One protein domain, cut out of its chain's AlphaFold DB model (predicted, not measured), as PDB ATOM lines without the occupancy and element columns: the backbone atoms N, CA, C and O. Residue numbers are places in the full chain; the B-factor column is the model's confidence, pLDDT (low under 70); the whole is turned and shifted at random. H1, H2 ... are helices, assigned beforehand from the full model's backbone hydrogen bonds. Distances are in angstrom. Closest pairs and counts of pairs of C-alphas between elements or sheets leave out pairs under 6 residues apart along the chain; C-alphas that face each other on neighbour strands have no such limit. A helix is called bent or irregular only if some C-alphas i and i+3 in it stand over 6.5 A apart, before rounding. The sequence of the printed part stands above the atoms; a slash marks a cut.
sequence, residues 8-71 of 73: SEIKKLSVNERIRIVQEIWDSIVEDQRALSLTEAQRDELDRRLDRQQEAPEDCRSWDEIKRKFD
ATOM      1  N   SER A   8      -6.346 -61.396 -55.494       94.00
ATOM      2  CA  SER A   8      -6.221 -62.708 -54.852       94.00
ATOM      3  C   SER A   8      -4.787 -63.240 -54.851       94.00
ATOM      4  O   SER A   8      -4.403 -63.931 -53.910       94.00
ATOM      5  N   GLU A   9      -3.985 -62.930 -55.869       94.12
ATOM      6  CA  GLU A   9      -2.560 -63.278 -55.912       94.12
ATOM      7  C   GLU A   9      -1.743 -62.384 -54.982       94.12
ATOM      8  O   GLU A   9      -0.936 -62.901 -54.215       94.12
ATOM      9  N   ILE A  10      -2.030 -61.077 -54.942       94.19
ATOM     10  CA  ILE A  10      -1.379 -60.134 -54.014       94.19
ATOM     11  C   ILE A  10      -1.570 -60.586 -52.561       94.19
ATOM     12  O   ILE A  10      -0.637 -60.548 -51.763       94.19
ATOM     13  N   LYS A  11      -2.758 -61.090 -52.205       94.38
ATOM     14  CA  LYS A  11      -3.034 -61.612 -50.855       94.38
ATOM     15  C   LYS A  11      -2.176 -62.817 -50.458       94.38
ATOM     16  O   LYS A  11      -1.994 -63.032 -49.262       94.38
ATOM     17  N   LYS A  12      -1.655 -63.588 -51.417       96.25
ATOM     18  CA  LYS A  12      -0.788 -64.750 -51.151       96.25
ATOM     19  C   LYS A  12       0.666 -64.360 -50.879       96.25
ATOM     20  O   LYS A  12       1.411 -65.190 -50.368       96.25
ATOM     21  N   LEU A  13       1.061 -63.129 -51.204       95.56
ATOM     22  CA  LEU A  13       2.409 -62.622 -50.959       95.56
ATOM     23  C   LEU A  13       2.670 -62.413 -49.466       95.56
ATOM     24  O   LEU A  13       1.736 -62.271 -48.665       95.56
ATOM     25  N   SER A  14       3.946 -62.347 -49.092       97.31
ATOM     26  CA  SER A  14       4.349 -61.967 -47.741       97.31
ATOM     27  C   SER A  14       3.891 -60.544 -47.402       97.31
ATOM     28  O   SER A  14       3.631 -59.715 -48.275       97.31
ATOM     29  N   VAL A  15       3.807 -60.229 -46.106       95.56
ATOM     30  CA  VAL A  15       3.441 -58.878 -45.643       95.56
ATOM     31  C   VAL A  15       4.366 -57.817 -46.248       95.56
ATOM     32  O   VAL A  15       3.876 -56.800 -46.727       95.56
ATOM     33  N   ASN A  16       5.676 -58.078 -46.289       96.62
ATOM     34  CA  ASN A  16       6.668 -57.140 -46.818       96.62
ATOM     35  C   ASN A  16       6.465 -56.857 -48.311       96.62
ATOM     36  O   ASN A  16       6.511 -55.704 -48.729       96.62
ATOM     37  N   GLU A  17       6.193 -57.889 -49.110       95.19
ATOM     38  CA  GLU A  17       5.915 -57.730 -50.543       95.19
ATOM     39  C   GLU A  17       4.616 -56.958 -50.778       95.19
ATOM     40  O   GLU A  17       4.562 -56.080 -51.634       95.19
ATOM     41  N   ARG A  18       3.575 -57.215 -49.976       95.69
ATOM     42  CA  ARG A  18       2.330 -56.440 -50.059       95.69
ATOM     43  C   ARG A  18       2.547 -54.973 -49.703       95.69
ATOM     44  O   ARG A  18       1.998 -54.115 -50.382       95.69
ATOM     45  N   ILE A  19       3.351 -54.682 -48.677       96.00
ATOM     46  CA  ILE A  19       3.711 -53.303 -48.311       96.00
ATOM     47  C   ILE A  19       4.459 -52.625 -49.461       96.00
ATOM     48  O   ILE A  19       4.122 -51.499 -49.810       96.00
ATOM     49  N   ARG A  20       5.415 -53.321 -50.091       94.62
ATOM     50  CA  ARG A  20       6.153 -52.814 -51.257       94.62
ATOM     51  C   ARG A  20       5.206 -52.428 -52.395       94.62
ATOM     52  O   ARG A  20       5.297 -51.322 -52.908       94.62
ATOM     53  N   ILE A  21       4.270 -53.310 -52.737       94.44
ATOM     54  CA  ILE A  21       3.288 -53.065 -53.802       94.44
ATOM     55  C   ILE A  21       2.378 -51.885 -53.448       94.44
ATOM     56  O   ILE A  21       2.104 -51.050 -54.302       94.44
ATOM     57  N   VAL A  22       1.917 -51.789 -52.196       94.62
ATOM     58  CA  VAL A  22       1.116 -50.640 -51.741       94.62
ATOM     59  C   VAL A  22       1.896 -49.338 -51.895       94.62
ATOM     60  O   VAL A  22       1.324 -48.359 -52.362       94.62
ATOM     61  N   GLN A  23       3.182 -49.333 -51.540       94.75
ATOM     62  CA  GLN A  23       4.043 -48.167 -51.707       94.75
ATOM     63  C   GLN A  23       4.207 -47.794 -53.185       94.75
ATOM     64  O   GLN A  23       3.993 -46.643 -53.533       94.75
ATOM     65  N   GLU A  24       4.496 -48.758 -54.058       92.81
ATOM     66  CA  GLU A  24       4.663 -48.504 -55.497       92.81
ATOM     67  C   GLU A  24       3.375 -47.978 -56.154       92.81
ATOM     68  O   GLU A  24       3.430 -47.066 -56.975       92.81
ATOM     69  N   ILE A  25       2.204 -48.493 -55.758       91.50
ATOM     70  CA  ILE A  25       0.902 -47.965 -56.205       91.50
ATOM     71  C   ILE A  25       0.681 -46.545 -55.677       91.50
ATOM     72  O   ILE A  25       0.134 -45.694 -56.376       91.50
ATOM     73  N   TRP A  26       1.062 -46.283 -54.427       92.38
ATOM     74  CA  TRP A  26       0.919 -44.956 -53.844       92.38
ATOM     75  C   TRP A  26       1.794 -43.931 -54.573       92.38
ATOM     76  O   TRP A  26       1.298 -42.870 -54.946       92.38
ATOM     77  N   ASP A  27       3.051 -44.281 -54.847       90.31
ATOM     78  CA  ASP A  27       3.987 -43.450 -55.603       90.31
ATOM     79  C   ASP A  27       3.460 -43.191 -57.026       90.31
ATOM     80  O   ASP A  27       3.432 -42.042 -57.468       90.31
ATOM     81  N   SER A  28       2.913 -44.207 -57.708       88.69
ATOM     82  CA  SER A  28       2.344 -44.015 -59.049       88.69
ATOM     83  C   SER A  28       1.119 -43.095 -59.054       88.69
ATOM     84  O   SER A  28       0.917 -42.350 -60.004       88.69
ATOM     85  N   ILE A  29       0.289 -43.115 -58.002       87.75
ATOM     86  CA  ILE A  29      -0.847 -42.183 -57.870       87.75
ATOM     87  C   ILE A  29      -0.349 -40.744 -57.709       87.75
ATOM     88  O   ILE A  29      -0.980 -39.824 -58.229       87.75
ATOM     89  N   VAL A  30       0.756 -40.532 -56.990       86.44
ATOM     90  CA  VAL A  30       1.380 -39.207 -56.856       86.44
ATOM     91  C   VAL A  30       1.933 -38.735 -58.202       86.44
ATOM     92  O   VAL A  30       1.735 -37.579 -58.563       86.44
ATOM     93  N   GLU A  31       2.565 -39.622 -58.969       85.25
ATOM     94  CA  GLU A  31       3.055 -39.316 -60.321       85.25
ATOM     95  C   GLU A  31       1.908 -39.014 -61.304       85.25
ATOM     96  O   GLU A  31       2.003 -38.087 -62.111       85.25
ATOM     97  N   ASP A  32       0.797 -39.750 -61.198       80.75
ATOM     98  CA  ASP A  32      -0.408 -39.564 -62.014       80.75
ATOM     99  C   ASP A  32      -1.300 -38.408 -61.538       80.75
ATOM    100  O   ASP A  32      -2.239 -38.021 -62.251       80.75
ATOM    101  N   GLN A  33      -1.029 -37.818 -60.367       70.69
ATOM    102  CA  GLN A  33      -1.710 -36.607 -59.923       70.69
ATOM    103  C   GLN A  33      -1.315 -35.447 -60.836       70.69
ATOM    104  O   GLN A  33      -0.426 -34.641 -60.559       70.69
ATOM    105  N   ARG A  34      -2.072 -35.308 -61.927       59.06
ATOM    106  CA  ARG A  34      -2.223 -34.065 -62.679       59.06
ATOM    107  C   ARG A  34      -2.781 -33.022 -61.718       59.06
ATOM    108  O   ARG A  34      -3.992 -32.915 -61.582       59.06
ATOM    109  N   ALA A  35      -1.875 -32.342 -61.017       60.31
ATOM    110  CA  ALA A  35      -2.087 -31.215 -60.120       60.31
ATOM    111  C   ALA A  35      -3.507 -31.160 -59.531       60.31
ATOM    112  O   ALA A  35      -4.372 -30.448 -60.051       60.31
ATOM    113  N   LEU A  36      -3.746 -31.886 -58.432       69.88
ATOM    114  CA  LEU A  36      -4.868 -31.558 -57.553       69.88
ATOM    115  C   LEU A  36      -4.610 -30.148 -57.016       69.88
ATOM    116  O   LEU A  36      -3.919 -29.954 -56.018       69.88
ATOM    117  N   SER A  37      -5.091 -29.149 -57.753       77.81
ATOM    118  CA  SER A  37      -4.951 -27.754 -57.371       77.81
ATOM    119  C   SER A  37      -5.787 -27.530 -56.124       77.81
ATOM    120  O   SER A  37      -7.013 -27.645 -56.134       77.81
ATOM    121  N   LEU A  38      -5.099 -27.257 -55.021       87.38
ATOM    122  CA  LEU A  38      -5.754 -26.828 -53.801       87.38
ATOM    123  C   LEU A  38      -6.429 -25.482 -54.064       87.38
ATOM    124  O   LEU A  38      -5.827 -24.574 -54.649       87.38
ATOM    125  N   THR A  39      -7.671 -25.338 -53.606       92.56
ATOM    126  CA  THR A  39      -8.303 -24.018 -53.546       92.56
ATOM    127  C   THR A  39      -7.527 -23.121 -52.579       92.56
ATOM    128  O   THR A  39      -6.801 -23.614 -51.715       92.56
ATOM    129  N   GLU A  40      -7.685 -21.799 -52.697       94.38
ATOM    130  CA  GLU A  40      -7.078 -20.844 -51.751       94.38
ATOM    131  C   GLU A  40      -7.413 -21.215 -50.301       94.38
ATOM    132  O   GLU A  40      -6.520 -21.451 -49.501       94.38
ATOM    133  N   ALA A  41      -8.698 -21.442 -50.012       96.00
ATOM    134  CA  ALA A  41      -9.158 -21.796 -48.673       96.00
ATOM    135  C   ALA A  41      -8.551 -23.107 -48.134       96.00
ATOM    136  O   ALA A  41      -8.392 -23.264 -46.927       96.00
ATOM    137  N   GLN A  42      -8.233 -24.070 -49.006       95.31
ATOM    138  CA  GLN A  42      -7.553 -25.300 -48.593       95.31
ATOM    139  C   GLN A  42      -6.076 -25.050 -48.285       95.31
ATOM    140  O   GLN A  42      -5.571 -25.633 -47.330       95.31
ATOM    141  N   ARG A  43      -5.399 -24.198 -49.064       93.56
ATOM    142  CA  ARG A  43      -4.016 -23.790 -48.776       93.56
ATOM    143  C   ARG A  43      -3.938 -23.003 -47.474       93.56
ATOM    144  O   ARG A  43      -3.182 -23.408 -46.603       93.56
ATOM    145  N   ASP A  44      -4.807 -22.013 -47.294       96.50
ATOM    146  CA  ASP A  44      -4.870 -21.203 -46.072       96.50
ATOM    147  C   ASP A  44      -5.070 -22.069 -44.818       96.50
ATOM    148  O   ASP A  44      -4.436 -21.855 -43.787       96.50
ATOM    149  N   GLU A  45      -5.938 -23.085 -44.890       96.38
ATOM    150  CA  GLU A  45      -6.149 -24.000 -43.765       96.38
ATOM    151  C   GLU A  45      -4.939 -24.908 -43.504       96.38
ATOM    152  O   GLU A  45      -4.678 -25.250 -42.348       96.38
ATOM    153  N   LEU A  46      -4.203 -25.319 -44.541       93.94
ATOM    154  CA  LEU A  46      -2.969 -26.087 -44.366       93.94
ATOM    155  C   LEU A  46      -1.874 -25.228 -43.737       93.94
ATOM    156  O   LEU A  46      -1.264 -25.675 -42.765       93.94
ATOM    157  N   ASP A  47      -1.689 -24.000 -44.218       94.50
ATOM    158  CA  ASP A  47      -0.715 -23.049 -43.678       94.50
ATOM    159  C   ASP A  47      -1.022 -22.750 -42.203       94.50
ATOM    160  O   ASP A  47      -0.172 -22.941 -41.334       94.50
ATOM    161  N   ARG A  48      -2.290 -22.470 -41.867       94.12
ATOM    162  CA  ARG A  48      -2.729 -22.269 -40.475       94.12
ATOM    163  C   ARG A  48      -2.433 -23.472 -39.569       94.12
ATOM    164  O   ARG A  48      -2.143 -23.308 -38.382       94.12
ATOM    165  N   ARG A  49      -2.567 -24.703 -40.079       91.94
ATOM    166  CA  ARG A  49      -2.256 -25.922 -39.308       91.94
ATOM    167  C   ARG A  49      -0.759 -26.123 -39.130       91.94
ATOM    168  O   ARG A  49      -0.362 -26.581 -38.061       91.94
ATOM    169  N   LEU A  50       0.034 -25.803 -40.149       90.69
ATOM    170  CA  LEU A  50       1.492 -25.866 -40.090       90.69
ATOM    171  C   LEU A  50       2.038 -24.862 -39.072       90.69
ATOM    172  O   LEU A  50       2.840 -25.251 -38.227       90.69
ATOM    173  N   ASP A  51       1.537 -23.627 -39.079       91.75
ATOM    174  CA  ASP A  51       1.932 -22.600 -38.110       91.75
ATOM    175  C   ASP A  51       1.579 -23.026 -36.680       91.75
ATOM    176  O   ASP A  51       2.435 -23.040 -35.796       91.75
ATOM    177  N   ARG A  52       0.348 -23.508 -36.458       88.25
ATOM    178  CA  ARG A  52      -0.060 -24.040 -35.148       88.25
ATOM    179  C   ARG A  52       0.837 -25.190 -34.681       88.25
ATOM    180  O   ARG A  52       1.143 -25.271 -33.497       88.25
ATOM    181  N   GLN A  53       1.231 -26.093 -35.580       85.44
ATOM    182  CA  GLN A  53       2.119 -27.206 -35.236       85.44
ATOM    183  C   GLN A  53       3.505 -26.709 -34.790       85.44
ATOM    184  O   GLN A  53       4.108 -27.304 -33.899       85.44
ATOM    185  N   GLN A  54       4.018 -25.642 -35.409       84.62
ATOM    186  CA  GLN A  54       5.304 -25.044 -35.044       84.62
ATOM    187  C   GLN A  54       5.237 -24.318 -33.695       84.62
ATOM    188  O   GLN A  54       6.192 -24.381 -32.925       84.62
ATOM    189  N   GLU A  55       4.114 -23.656 -33.405       88.50
ATOM    190  CA  GLU A  55       3.902 -22.900 -32.166       88.50
ATOM    191  C   GLU A  55       3.573 -23.784 -30.955       88.50
ATOM    192  O   GLU A  55       3.982 -23.451 -29.845       88.50
ATOM    193  N   ALA A  56       2.867 -24.902 -31.163       82.50
ATOM    194  CA  ALA A  56       2.456 -25.833 -30.110       82.50
ATOM    195  C   ALA A  56       2.768 -27.301 -30.476       82.50
ATOM    196  O   ALA A  56       1.854 -28.096 -30.732       82.50
ATOM    197  N   PRO A  57       4.050 -27.715 -30.518       75.19
ATOM    198  CA  PRO A  57       4.423 -29.101 -30.802       75.19
ATOM    199  C   PRO A  57       3.814 -30.113 -29.817       75.19
ATOM    200  O   PRO A  57       3.608 -31.270 -30.174       75.19
ATOM    201  N   GLU A  58       3.508 -29.683 -28.591       75.38
ATOM    202  CA  GLU A  58       2.859 -30.469 -27.537       75.38
ATOM    203  C   GLU A  58       1.405 -30.856 -27.845       75.38
ATOM    204  O   GLU A  58       0.906 -31.833 -27.284       75.38
ATOM    205  N   ASP A  59       0.741 -30.151 -28.768       75.44
ATOM    206  CA  ASP A  59      -0.590 -30.530 -29.261       75.44
ATOM    207  C   ASP A  59      -0.526 -31.756 -30.195       75.44
ATOM    208  O   ASP A  59      -1.549 -32.386 -30.498       75.44
ATOM    209  N   CYS A  60       0.675 -32.135 -30.646       78.44
ATOM    210  CA  CYS A  60       0.903 -33.341 -31.428       78.44
ATOM    211  C   CYS A  60       1.207 -34.525 -30.510       78.44
ATOM    212  O   CYS A  60       2.105 -34.486 -29.675       78.44
ATOM    213  N   ARG A  61       0.507 -35.642 -30.721       83.56
ATOM    214  CA  ARG A  61       0.838 -36.892 -30.031       83.56
ATOM    215  C   ARG A  61       2.065 -37.530 -30.653       83.56
ATOM    216  O   ARG A  61       2.143 -37.663 -31.877       83.56
ATOM    217  N   SER A  62       2.978 -37.998 -29.813       86.81
ATOM    218  CA  SER A  62       4.122 -38.761 -30.305       86.81
ATOM    219  C   SER A  62       3.675 -40.120 -30.854       86.81
ATOM    220  O   SER A  62       2.662 -40.697 -30.442       86.81
ATOM    221  N   TRP A  63       4.451 -40.676 -31.785       84.06
ATOM    222  CA  TRP A  63       4.164 -42.009 -32.313       84.06
ATOM    223  C   TRP A  63       4.219 -43.088 -31.224       84.06
ATOM    224  O   TRP A  63       3.426 -44.027 -31.252       84.06
ATOM    225  N   ASP A  64       5.084 -42.918 -30.223       88.00
ATOM    226  CA  ASP A  64       5.185 -43.823 -29.076       88.00
ATOM    227  C   ASP A  64       3.954 -43.749 -28.162       88.00
ATOM    228  O   ASP A  64       3.513 -44.772 -27.638       88.00
ATOM    229  N   GLU A  65       3.357 -42.566 -27.982       88.06
ATOM    230  CA  GLU A  65       2.080 -42.413 -27.268       88.06
ATOM    231  C   GLU A  65       0.931 -43.103 -27.998       88.06
ATOM    232  O   GLU A  65       0.115 -43.786 -27.374       88.06
ATOM    233  N   ILE A  66       0.862 -42.934 -29.321       89.00
ATOM    234  CA  ILE A  66      -0.164 -43.569 -30.150       89.00
ATOM    235  C   ILE A  66       0.015 -45.085 -30.117       89.00
ATOM    236  O   ILE A  66      -0.943 -45.794 -29.817       89.00
ATOM    237  N   LYS A  67       1.234 -45.584 -30.352       85.69
ATOM    238  CA  LYS A  67       1.548 -47.014 -30.256       85.69
ATOM    239  C   LYS A  67       1.128 -47.573 -28.913       85.69
ATOM    240  O   LYS A  67       0.322 -48.482 -28.893       85.69
ATOM    241  N   ARG A  68       1.552 -46.971 -27.802       90.75
ATOM    242  CA  ARG A  68       1.187 -47.426 -26.450       90.75
ATOM    243  C   ARG A  68      -0.323 -47.483 -26.213       90.75
ATOM    244  O   ARG A  68      -0.787 -48.322 -25.455       90.75
ATOM    245  N   LYS A  69      -1.093 -46.592 -26.844       85.44
ATOM    246  CA  LYS A  69      -2.559 -46.595 -26.758       85.44
ATOM    247  C   LYS A  69      -3.201 -47.743 -27.548       85.44
ATOM    248  O   LYS A  69      -4.268 -48.205 -27.155       85.44
ATOM    249  N   PHE A  70      -2.599 -48.152 -28.661       81.25
ATOM    250  CA  PHE A  70      -3.133 -49.175 -29.569       81.25
ATOM    251  C   PHE A  70      -2.380 -50.510 -29.515       81.25
ATOM    252  O   PHE A  70      -2.752 -51.438 -30.228       81.25
ATOM    253  N   ASP A  71      -1.363 -50.620 -28.663       70.62
ATOM    254  CA  ASP A  71      -0.658 -51.856 -28.349       70.62
ATOM    255  C   ASP A  71      -1.560 -52.697 -27.438       70.62
ATOM    256  O   ASP A  71      -1.488 -52.654 -26.208       70.62
TER     257      ASP A  71
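AT A GLANCE: This is residues 8 to 71 of the 73 residues of the protein "Addiction module component, TIGR02574 family" of Desulfococcus multivorans DSM 2059 (UniProt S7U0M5). The model is a flat, open horseshoe of helices, with the long helix H1 as one side, H2 as the other side, and the stretch between them spanning one end. Beyond H2 the printed part folds back toward the side of H1, and the short helix H3 lies near its end; the middle of the frame is empty and no helix packs on another. The printed part has 64 residues with three named helices in the order H1, H2, H3 and no named strand; the class is all helix, and 42 of the 64 printed residues are in the helices. The whole is extended, with a radius of gyration of the C-alphas of 17.9 A, and its C-alphas span 46 by 39 by 14 A along the three main axes.

IN THESE COORDINATES: The longest helix, H1, holds 18 residues, Val 15 to Asp 32. It measures 25.6 A from its first C-alpha to its last, from C-alpha 15 at (3.441, -58.878, -45.643) to C-alpha 32 at (-0.408, -39.564, -62.014). Before it, residues 8 to 14 include a helical run, residues 8 to 10, that is too short to bear a name. H2 holds 16 residues, Glu 40 to Glu 55, and measures 22.5 A from C-alpha 40 at (-7.078, -20.844, -51.751) to C-alpha 55 at (3.902, -22.900, -32.166). H3 holds 8 residues, Trp 63 to Phe 70, and measures 10.6 A; its last C-alpha, that of Phe 70, is at (-3.133, -49.175, -29.569). Between H2 and H3, residues 57 to 59 are another helical run without a name. No helix is bent or irregular.

HOW THE PARTS SIT: H1 touches no helix. From Val 15 to Asp 32 its y rises and its z falls, and its centre is at (2.926, -48.741, -53.730). H1 and H2 are apart, with no C-alpha of the one within 8 A of the other, and a short link of 7 residues joins them. H2 runs from Glu 40 to Glu 55 with rising x and rising z, and its centre is at (-2.050, -23.870, -41.953). H2 and H3 are apart, with no C-alpha of the one within 8 A of the other, and their link, also of 7 residues, is short. Along H3, from Trp 63 to Phe 70, x and y fall, and its centre is at (1.038, -45.253, -28.980). H1 and H3 are apart too, and no two of these helices form a hairpin. In H1, H2 and H3 every pair of a backbone O of residue i and N of residue i+4 is within hydrogen-bond range.

THE WHOLE: The two C-alphas farthest apart are those of Glu 9 and Glu 55, at 47.3 A, while the first and last printed C-alphas, those of Ser 8 and Asp 71, are 29.2 A apart. Long stretches stand free, with no C-alpha 8 or more residues away along the chain within 10 A: residues 11 to 17, of which 15 to 17 belong to H1; residues 22 to 37, of which 22 to 32 belong to H1; residues 39 to 45, of which 40 to 45 belong to H2; and residues 47 to 71, of which 47 to 55 belong to H2 and 63 to 70 to H3. The printed part runs from residue 8 to residue 71 of a full chain of 73 residues and has no cut. Neither link is long. The mean pLDDT of the printed part is 88.0, with means of 92 for H1, 92 for H2 and 87 for H3. Confidence is low, under 70, at residues 34 to 36, which lie between H1 and H2.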